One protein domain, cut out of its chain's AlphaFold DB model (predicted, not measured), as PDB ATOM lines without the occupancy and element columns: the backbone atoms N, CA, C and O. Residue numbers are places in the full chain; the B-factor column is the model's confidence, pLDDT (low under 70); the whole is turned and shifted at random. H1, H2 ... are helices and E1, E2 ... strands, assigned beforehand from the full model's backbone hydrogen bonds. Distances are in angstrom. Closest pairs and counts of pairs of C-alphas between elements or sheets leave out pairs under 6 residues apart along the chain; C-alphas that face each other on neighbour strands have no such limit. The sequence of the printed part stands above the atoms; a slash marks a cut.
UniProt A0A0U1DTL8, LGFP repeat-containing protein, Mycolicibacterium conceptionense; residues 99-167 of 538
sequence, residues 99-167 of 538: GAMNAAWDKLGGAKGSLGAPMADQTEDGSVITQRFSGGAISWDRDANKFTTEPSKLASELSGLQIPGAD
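AT A GLANCE: This is residues 99 to 167 of the 538 residues of the protein "LGFP repeat-containing protein" of Mycolicibacterium conceptionense (UniProt A0A0U1DTL8). A twisted sheet of four strands forms a wall, with the helix H1 slantwise over one face and the short helix H2 beside the edge strand E4, on the same face; the other face is bare of named helices. A long link, residues 108 to 122, leads from H1 to the far edge of the sheet at E1, and from there the strands fold back and forth as a meander, each the antiparallel neighbour of the one before. The printed part has 69 residues with two named helices and four named strands, in the order H1 E1 E2 E3 E4 H2; the sheet's order is E1 - E2 - E3 - E4, all antiparallel, and the class is mixed, helices and strands. The whole is compact, with a radius of gyration of the C-alphas of 10.8 A, and rounded, spanning 30 by 23 by 19 A.

HOW THE PARTS SIT: Begin at residues 99 to 107, H1, and look from there to residues 136 to 141, E3: H1 is on the sheet at a height of 8.8 A, over E3, and runs slantwise to the strands, at 47 degrees to E3 on the local plane. Their closest C-alphas are those of Ala 100 and Trp 140, 7.1 A apart. Next find residues 123 to 125, E1, and 128 to 133, E2, an antiparallel hairpin with N 123 and O 130 2.8 A apart, within hydrogen-bond range. E2 and E3 form the next hairpin, with N 131 and O 138 at 2.9 A. E3 and residues 146 to 150, E4, form the third, with N 139 and O 148 at 2.8 A. E1 and E4, the edge strands, are apart. Residues 153 to 158, H2, are on the same face as H1, over none of the strands, at a height of 4.2 A, only just above the sheet's level; the closest C-alphas of E4 and H2 are those of Thr 149 and Ala 155, 5.1 A apart. H1 and H2 are close but not clearly touching, with C-alphas 104 and 158 closest at 6.3 A, and only just about perpendicular at 71 degrees. In H1 every O i to N i+4 pair is within hydrogen-bond range; in H2, 1 of 2 is.

IN THESE COORDINATES: Find C-alpha 99 at (-32.378, 17.094, -38.653); from there H1 runs 12.4 A to C-alpha 107. E1, at C-alphas 123 to 125, is 6.8 A long, E2 16.5 A, E3 17.1 A and E4 13.8 A, the last ending at C-alpha 150, (-23.853, 17.866, -55.550). H2 runs 9.3 A to C-alpha 158 at (-24.556, 9.304, -47.230).

THE WHOLE: Look for the two C-alphas farthest apart at Ser 134 and Asp 167, 30.4 A. The printed part has no cut; the link from H1 to E1 is long, and the others are tight. The mean pLDDT of the printed part is 84.1, and you will find values under 70 at residues 159 to 160, 162 and 164 to 167.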
ATOM      1  N   GLY A  99     -31.734  18.341 -38.248       91.50
ATOM      2  CA  GLY A  99     -32.378  17.094 -38.653       91.50
ATOM      3  C   GLY A  99     -31.555  16.283 -39.651       91.50
ATOM      4  O   GLY A  99     -30.383  15.975 -39.423       91.50
ATOM      5  N   ALA A 100     -32.172  15.962 -40.789       89.94
ATOM      6  CA  ALA A 100     -31.541  15.215 -41.871       89.94
ATOM      7  C   ALA A 100     -30.268  15.882 -42.422       89.94
ATOM      8  O   ALA A 100     -29.319  15.177 -42.759       89.94
ATOM      9  N   MET A 101     -30.223  17.219 -42.480       91.25
ATOM     10  CA  MET A 101     -29.045  17.945 -42.966       91.25
ATOM     11  C   MET A 101     -27.892  17.868 -41.970       91.25
ATOM     12  O   MET A 101     -26.760  17.645 -42.387       91.25
ATOM     13  N   ASN A 102     -28.168  17.966 -40.663       92.00
ATOM     14  CA  ASN A 102     -27.123  17.835 -39.644       92.00
ATOM     15  C   ASN A 102     -26.565  16.405 -39.595       92.00
ATOM     16  O   ASN A 102     -25.358  16.217 -39.690       92.00
ATOM     17  N   ALA A 103     -27.433  15.389 -39.565       90.62
ATOM     18  CA  ALA A 103     -27.004  13.990 -39.570       90.62
ATOM     19  C   ALA A 103     -26.183  13.617 -40.824       90.62
ATOM     20  O   ALA A 103     -25.256  12.812 -40.745       90.62
ATOM     21  N   ALA A 104     -26.503  14.202 -41.983       89.75
ATOM     22  CA  ALA A 104     -25.725  14.024 -43.204       89.75
ATOM     23  C   ALA A 104     -24.382  14.773 -43.165       89.75
ATOM     24  O   ALA A 104     -23.356  14.222 -43.561       89.75
ATOM     25  N   TRP A 105     -24.375  16.014 -42.674       91.12
ATOM     26  CA  TRP A 105     -23.173  16.836 -42.546       91.12
ATOM     27  C   TRP A 105     -22.164  16.218 -41.570       91.12
ATOM     28  O   TRP A 105     -21.005  16.040 -41.939       91.12
ATOM     29  N   ASP A 106     -22.614  15.797 -40.386       89.56
ATOM     30  CA  ASP A 106     -21.813  15.089 -39.379       89.56
ATOM     31  C   ASP A 106     -21.166  13.817 -39.957       89.56
ATOM     32  O   ASP A 106     -19.940  13.679 -39.935       89.56
ATOM     33  N   LYS A 107     -21.955  12.956 -40.625       88.50
ATOM     34  CA  LYS A 107     -21.461  11.733 -41.290       88.50
ATOM     35  C   LYS A 107     -20.375  12.003 -42.344       88.50
ATOM     36  O   LYS A 107     -19.536  11.137 -42.582       88.50
ATOM     37  N   LEU A 108     -20.376  13.179 -42.978       86.50
ATOM     38  CA  LEU A 108     -19.370  13.593 -43.967       86.50
ATOM     39  C   LEU A 108     -18.131  14.272 -43.348       86.50
ATOM     40  O   LEU A 108     -17.251  14.701 -44.097       86.50
ATOM     41  N   GLY A 109     -18.037  14.365 -42.016       86.19
ATOM     42  CA  GLY A 109     -16.944  15.024 -41.284       86.19
ATOM     43  C   GLY A 109     -17.235  16.473 -40.872       86.19
ATOM     44  O   GLY A 109     -16.312  17.213 -40.516       86.19
ATOM     45  N   GLY A 110     -18.499  16.898 -40.947       86.81
ATOM     46  CA  GLY A 110     -18.954  18.244 -40.608       86.81
ATOM     47  C   GLY A 110     -18.218  19.331 -41.392       86.81
ATOM     48  O   GLY A 110     -17.882  19.170 -42.568       86.81
ATOM     49  N   ALA A 111     -17.912  20.437 -40.713       85.00
ATOM     50  CA  ALA A 111     -17.217  21.588 -41.285       85.00
ATOM     51  C   ALA A 111     -15.845  21.251 -41.903       85.00
ATOM     52  O   ALA A 111     -15.447  21.866 -42.886       85.00
ATOM     53  N   LYS A 112     -15.121  20.269 -41.346       84.31
ATOM     54  CA  LYS A 112     -13.808  19.818 -41.850       84.31
ATOM     55  C   LYS A 112     -13.922  18.764 -42.960       84.31
ATOM     56  O   LYS A 112     -12.906  18.347 -43.512       84.31
ATOM     57  N   GLY A 113     -15.138  18.304 -43.239       84.62
ATOM     58  CA  GLY A 113     -15.445  17.260 -44.202       84.62
ATOM     59  C   GLY A 113     -15.465  17.732 -45.652       84.62
ATOM     60  O   GLY A 113     -15.373  18.922 -45.952       84.62
ATOM     61  N   SER A 114     -15.692  16.786 -46.567       85.25
ATOM     62  CA  SER A 114     -15.766  17.030 -48.020       85.25
ATOM     63  C   SER A 114     -16.865  18.014 -48.452       85.25
ATOM     64  O   SER A 114     -16.878  18.445 -49.602       85.25
ATOM     65  N   LEU A 115     -17.800  18.332 -47.551       87.06
ATOM     66  CA  LEU A 115     -18.909  19.258 -47.770       87.06
ATOM     67  C   LEU A 115     -18.611  20.692 -47.280       87.06
ATOM     68  O   LEU A 115     -19.202  21.640 -47.791       87.06
ATOM     69  N   GLY A 116     -17.689  20.868 -46.327       89.25
ATOM     70  CA  GLY A 116     -17.302  22.176 -45.789       89.25
ATOM     71  C   GLY A 116     -18.364  22.877 -44.925       89.25
ATOM     72  O   GLY A 116     -19.194  22.237 -44.273       89.25
ATOM     73  N   ALA A 117     -18.315  24.212 -44.888       91.12
ATOM     74  CA  ALA A 117     -19.228  25.043 -44.097       91.12
ATOM     75  C   ALA A 117     -20.614  25.151 -44.753       91.12
ATOM     76  O   ALA A 117     -20.679  25.282 -45.974       91.12
ATOM     77  N   PRO A 118     -21.718  25.197 -43.990       93.00
ATOM     78  CA  PRO A 118     -23.015  25.609 -44.520       93.00
ATOM     79  C   PRO A 118     -22.980  27.084 -44.964       93.00
ATOM     80  O   PRO A 118     -22.380  27.927 -44.301       93.00
ATOM     81  N   MET A 119     -23.628  27.391 -46.091       91.50
ATOM     82  CA  MET A 119     -23.661  28.730 -46.711       91.50
ATOM     83  C   MET A 119     -25.012  29.441 -46.571       91.50
ATOM     84  O   MET A 119     -25.099  30.653 -46.735       91.50
ATOM     85  N   ALA A 120     -26.085  28.682 -46.353       90.75
ATOM     86  CA  ALA A 120     -27.449  29.183 -46.232       90.75
ATOM     87  C   ALA A 120     -28.285  28.205 -45.402       90.75
ATOM     88  O   ALA A 120     -27.972  27.012 -45.355       90.75
ATOM     89  N   ASP A 121     -29.351  28.696 -44.765       90.88
ATOM     90  CA  ASP A 121     -30.299  27.834 -44.053       90.88
ATOM     91  C   ASP A 121     -30.965  26.838 -45.018       90.88
ATOM     92  O   ASP A 121     -31.027  27.055 -46.232       90.88
ATOM     93  N   GLN A 122     -31.485  25.737 -44.476       90.50
ATOM     94  CA  GLN A 122     -32.229  24.767 -45.274       90.50
ATOM     95  C   GLN A 122     -33.508  25.380 -45.879       90.50
ATOM     96  O   GLN A 122     -34.304  26.025 -45.197       90.50
ATOM     97  N   THR A 123     -33.721  25.135 -47.168       89.75
ATOM     98  CA  THR A 123     -34.941  25.474 -47.916       89.75
ATOM     99  C   THR A 123     -35.796  24.229 -48.125       89.75
ATOM    100  O   THR A 123     -35.256  23.144 -48.329       89.75
ATOM    101  N   GLU A 124     -37.117  24.375 -48.100       89.38
ATOM    102  CA  GLU A 124     -38.078  23.278 -48.259       89.38
ATOM    103  C   GLU A 124     -38.928  23.481 -49.519       89.38
ATOM    104  O   GLU A 124     -39.560  24.526 -49.674       89.38
ATOM    105  N   ASP A 125     -38.958  22.474 -50.395       86.62
ATOM    106  CA  ASP A 125     -39.845  22.404 -51.561       86.62
ATOM    107  C   ASP A 125     -40.612  21.071 -51.533       86.62
ATOM    108  O   ASP A 125     -40.079  19.997 -51.829       86.62
ATOM    109  N   GLY A 126     -41.866  21.125 -51.075       87.94
ATOM    110  CA  GLY A 126     -42.689  19.940 -50.835       87.94
ATOM    111  C   GLY A 126     -42.070  19.001 -49.794       87.94
ATOM    112  O   GLY A 126     -41.887  19.366 -48.634       87.94
ATOM    113  N   SER A 127     -41.760  17.768 -50.198       87.44
ATOM    114  CA  SER A 127     -41.070  16.789 -49.353       87.44
ATOM    115  C   SER A 127     -39.540  16.831 -49.455       87.44
ATOM    116  O   SER A 127     -38.877  16.085 -48.734       87.44
ATOM    117  N   VAL A 128     -38.960  17.710 -50.282       89.25
ATOM    118  CA  VAL A 128     -37.505  17.839 -50.438       89.25
ATOM    119  C   VAL A 128     -36.974  19.004 -49.603       89.25
ATOM    120  O   VAL A 128     -37.239  20.171 -49.891       89.25
ATOM    121  N   ILE A 129     -36.158  18.698 -48.594       91.62
ATOM    122  CA  ILE A 129     -35.316  19.698 -47.922       91.62
ATOM    123  C   ILE A 129     -34.022  19.836 -48.729       91.62
ATOM    124  O   ILE A 129     -33.430  18.825 -49.090       91.62
ATOM    125  N   THR A 130     -33.543  21.050 -48.988       92.06
ATOM    126  CA  THR A 130     -32.247  21.319 -49.635       92.06
ATOM    127  C   THR A 130     -31.444  22.352 -48.856       92.06
ATOM    128  O   THR A 130     -31.978  23.404 -48.514       92.06
ATOM    129  N   GLN A 131     -30.154  22.094 -48.630       94.50
ATOM    130  CA  GLN A 131     -29.219  23.026 -47.996       94.50
ATOM    131  C   GLN A 131     -27.907  23.140 -48.794       94.50
ATOM    132  O   GLN A 131     -27.447  22.173 -49.407       94.50
ATOM    133  N   ARG A 132     -27.319  24.345 -48.807       92.38
ATOM    134  CA  ARG A 132     -26.065  24.667 -49.513       92.38
ATOM    135  C   ARG A 132     -24.895  24.808 -48.546       92.38
ATOM    136  O   ARG A 132     -25.052  25.351 -47.454       92.38
ATOM    137  N   PHE A 133     -23.729  24.372 -49.001       92.94
ATOM    138  CA  PHE A 133     -22.468  24.307 -48.275       92.94
ATOM    139  C   PHE A 133     -21.302  24.673 -49.214       92.94
ATOM    140  O   PHE A 133     -21.441  24.614 -50.435       92.94
ATOM    141  N   SER A 134     -20.129  25.021 -48.684       89.69
ATOM    142  CA  SER A 134     -18.990  25.482 -49.495       89.69
ATOM    143  C   SER A 134     -18.429  24.409 -50.439       89.69
ATOM    144  O   SER A 134     -17.832  24.741 -51.458       89.69
ATOM    145  N   GLY A 135     -18.631  23.124 -50.126       85.50
ATOM    146  CA  GLY A 135     -18.318  21.981 -50.990       85.50
ATOM    147  C   GLY A 135     -19.460  21.536 -51.917       85.50
ATOM    148  O   GLY A 135     -19.282  20.554 -52.638       85.50
ATOM    149  N   GLY A 136     -20.617  22.216 -51.903       89.00
ATOM    150  CA  GLY A 136     -21.754  21.943 -52.789       89.00
ATOM    151  C   GLY A 136     -23.124  21.951 -52.093       89.00
ATOM    152  O   GLY A 136     -23.450  22.863 -51.339       89.00
ATOM    153  N   ALA A 137     -23.982  20.970 -52.367       91.31
ATOM    154  CA  ALA A 137     -25.349  20.930 -51.839       91.31
ATOM    155  C   ALA A 137     -25.780  19.526 -51.397       91.31
ATOM    156  O   ALA A 137     -25.354  18.519 -51.966       91.31
ATOM    157  N   ILE A 138     -26.683  19.477 -50.416       91.06
ATOM    158  CA  ILE A 138     -27.436  18.276 -50.040       91.06
ATOM    159  C   ILE A 138     -28.924  18.562 -50.230       91.06
ATOM    160  O   ILE A 138     -29.437  19.559 -49.724       91.06
ATOM    161  N   SER A 139     -29.618  17.647 -50.902       91.81
ATOM    162  CA  SER A 139     -31.076  17.552 -50.919       91.81
ATOM    163  C   SER A 139     -31.500  16.215 -50.310       91.81
ATOM    164  O   SER A 139     -30.895  15.181 -50.595       91.81
ATOM    165  N   TRP A 140     -32.532  16.221 -49.473       90.88
ATOM    166  CA  TRP A 140     -33.107  15.038 -48.836       90.88
ATOM    167  C   TRP A 140     -34.606  14.990 -49.101       90.88
ATOM    168  O   TRP A 140     -35.347  15.888 -48.703       90.88
ATOM    169  N   ASP A 141     -35.028  13.929 -49.778       89.62
ATOM    170  CA  ASP A 141     -36.425  13.571 -49.998       89.62
ATOM    171  C   ASP A 141     -36.946  12.828 -48.756       89.62
ATOM    172  O   ASP A 141     -36.449  11.746 -48.426       89.62
ATOM    173  N   ARG A 142     -37.930  13.421 -48.068       86.12
ATOM    174  CA  ARG A 142     -38.586  12.858 -46.874       86.12
ATOM    175  C   ARG A 142     -39.357  11.574 -47.174       86.12
ATOM    176  O   ARG A 142     -39.304  10.649 -46.371       86.12
ATOM    177  N   ASP A 143     -40.062  11.516 -48.304       85.75
ATOM    178  CA  ASP A 143     -40.960  10.406 -48.653       85.75
ATOM    179  C   ASP A 143     -40.175   9.165 -49.095       85.75
ATOM    180  O   ASP A 143     -40.559   8.033 -48.802       85.75
ATOM    181  N   ALA A 144     -39.053   9.376 -49.786       82.88
ATOM    182  CA  ALA A 144     -38.117   8.322 -50.168       82.88
ATOM    183  C   ALA A 144     -37.023   8.056 -49.113       82.88
ATOM    184  O   ALA A 144     -36.202   7.159 -49.321       82.88
ATOM    185  N   ASN A 145     -36.972   8.850 -48.032       82.31
ATOM    186  CA  ASN A 145     -35.873   8.935 -47.056       82.31
ATOM    187  C   ASN A 145     -34.485   8.923 -47.730       82.31
ATOM    188  O   ASN A 145     -33.595   8.142 -47.382       82.31
ATOM    189  N   LYS A 146     -34.325   9.742 -48.776       86.12
ATOM    190  CA  LYS A 146     -33.222   9.625 -49.734       86.12
ATOM    191  C   LYS A 146     -32.411  10.907 -49.827       86.12
ATOM    192  O   LYS A 146     -32.908  11.941 -50.258       86.12
ATOM    193  N   PHE A 147     -31.120  10.791 -49.533       87.06
ATOM    194  CA  PHE A 147     -30.138  11.835 -49.797       87.06
ATOM    195  C   PHE A 147     -29.683  11.834 -51.260       87.06
ATOM    196  O   PHE A 147     -29.408  10.790 -51.857       87.06
ATOM    197  N   THR A 148     -29.546  13.030 -51.818       86.69
ATOM    198  CA  THR A 148     -28.845  13.327 -53.067       86.69
ATOM    199  C   THR A 148     -27.928  14.518 -52.836       86.69
ATOM    200  O   THR A 148     -28.295  15.448 -52.125       86.69
ATOM    201  N   THR A 149     -26.742  14.508 -53.435       88.19
ATOM    202  CA  THR A 149     -25.748  15.567 -53.243       88.19
ATOM    203  C   THR A 149     -25.231  16.081 -54.569       88.19
ATOM    204  O   THR A 149     -25.219  15.371 -55.577       88.19
ATOM    205  N   GLU A 150     -24.711  17.294 -54.528       88.06
ATOM    206  CA  GLU A 150     -23.853  17.866 -55.550       88.06
ATOM    207  C   GLU A 150     -22.541  18.252 -54.852       88.06
ATOM    208  O   GLU A 150     -22.610  19.000 -53.881       88.06
ATOM    209  N   PRO A 151     -21.367  17.715 -55.239       82.94
ATOM    210  CA  PRO A 151     -21.158  16.657 -56.228       82.94
ATOM    211  C   PRO A 151     -21.724  15.299 -55.771       82.94
ATOM    212  O   PRO A 151     -21.673  14.934 -54.595       82.94
ATOM    213  N   SER A 152     -22.210  14.502 -56.724       83.25
ATOM    214  CA  SER A 152     -22.957  13.252 -56.480       83.25
ATOM    215  C   SER A 152     -22.164  12.108 -55.838       83.25
ATOM    216  O   SER A 152     -22.761  11.142 -55.363       83.25
ATOM    217  N   LYS A 153     -20.830  12.222 -55.761       79.69
ATOM    218  CA  LYS A 153     -19.967  11.272 -55.039       79.69
ATOM    219  C   LYS A 153     -20.366  11.132 -53.559       79.69
ATOM    220  O   LYS A 153     -20.463  10.011 -53.068       79.69
ATOM    221  N   LEU A 154     -20.699  12.245 -52.895       79.94
ATOM    222  CA  LEU A 154     -20.992  12.282 -51.454       79.94
ATOM    223  C   LEU A 154     -22.319  11.575 -51.112       79.94
ATOM    224  O   LEU A 154     -22.456  10.984 -50.046       79.94
ATOM    225  N   ALA A 155     -23.279  11.523 -52.042       77.50
ATOM    226  CA  ALA A 155     -24.536  10.788 -51.871       77.50
ATOM    227  C   ALA A 155     -24.320   9.276 -51.670       77.50
ATOM    228  O   ALA A 155     -25.138   8.611 -51.035       77.50
ATOM    229  N   SER A 156     -23.207   8.735 -52.179       78.12
ATOM    230  CA  SER A 156     -22.828   7.335 -51.960       78.12
ATOM    231  C   SER A 156     -22.351   7.108 -50.523       78.12
ATOM    232  O   SER A 156     -22.716   6.109 -49.907       78.12
ATOM    233  N   GLU A 157     -21.614   8.065 -49.957       78.62
ATOM    234  CA  GLU A 157     -21.153   8.061 -48.562       78.62
ATOM    235  C   GLU A 157     -22.323   8.294 -47.592       78.62
ATOM    236  O   GLU A 157     -22.403   7.656 -46.542       78.62
ATOM    237  N   LEU A 158     -23.303   9.123 -47.972       78.31
ATOM    238  CA  LEU A 158     -24.556   9.304 -47.230       78.31
ATOM    239  C   LEU A 158     -25.493   8.094 -47.287       78.31
ATOM    240  O   LEU A 158     -26.300   7.926 -46.372       78.31
ATOM    241  N   SER A 159     -25.381   7.226 -48.297       67.44
ATOM    242  CA  SER A 159     -26.265   6.064 -48.432       67.44
ATOM    243  C   SER A 159     -26.279   5.187 -47.165       67.44
ATOM    244  O   SER A 159     -25.287   5.068 -46.438       67.44
ATOM    245  N   GLY A 160     -27.456   4.649 -46.834       63.53
ATOM    246  CA  GLY A 160     -27.684   3.908 -45.589       63.53
ATOM    247  C   GLY A 160     -27.791   4.757 -44.312       63.53
ATOM    248  O   GLY A 160     -28.006   4.185 -43.250       63.53
ATOM    249  N   LEU A 161     -27.677   6.092 -44.371       74.81
ATOM    250  CA  LEU A 161     -28.048   6.952 -43.239       74.81
ATOM    251  C   LEU A 161     -29.578   7.011 -43.118       74.81
ATOM    252  O   LEU A 161     -30.245   7.572 -43.983       74.81
ATOM    253  N   GLN A 162     -30.128   6.443 -42.046       62.81
ATOM    254  CA  GLN A 162     -31.565   6.450 -41.768       62.81
ATOM    255  C   GLN A 162     -31.894   7.535 -40.742       62.81
ATOM    256  O   GLN A 162     -31.410   7.481 -39.614       62.81
ATOM    257  N   ILE A 163     -32.737   8.499 -41.116       71.81
ATOM    258  CA  ILE A 163     -33.242   9.524 -40.193       71.81
ATOM    259  C   ILE A 163     -34.424   8.955 -39.387       71.81
ATOM    260  O   ILE A 163     -35.440   8.592 -39.994       71.81
ATOM    261  N   PRO A 164     -34.340   8.863 -38.044       49.94
ATOM    262  CA  PRO A 164     -35.450   8.388 -37.223       49.94
ATOM    263  C   PRO A 164     -36.687   9.277 -37.396       49.94
ATOM    264  O   PRO A 164     -36.602  10.499 -37.306       49.94
ATOM    265  N   GLY A 165     -37.844   8.656 -37.641       53.94
ATOM    266  CA  GLY A 165     -39.114   9.350 -37.886       53.94
ATOM    267  C   GLY A 165     -39.523   9.463 -39.360       53.94
ATOM    268  O   GLY A 165     -40.686   9.754 -39.622       53.94
ATOM    269  N   ALA A 166     -38.632   9.161 -40.313       53.47
ATOM    270  CA  ALA A 166     -38.970   9.143 -41.741       53.47
ATOM    271  C   ALA A 166     -39.827   7.928 -42.168       53.47
ATOM    272  O   ALA A 166     -40.516   7.989 -43.180       53.47
ATOM    273  N   ASP A 167     -39.863   6.848 -41.377       40.66
ATOM    274  CA  ASP A 167     -40.718   5.667 -41.605       40.66
ATOM    275  C   ASP A 167     -42.211   5.906 -41.254       40.66
ATOM    276  O   ASP A 167     -42.880   5.054 -40.664       40.66
TER     277      ASP A 167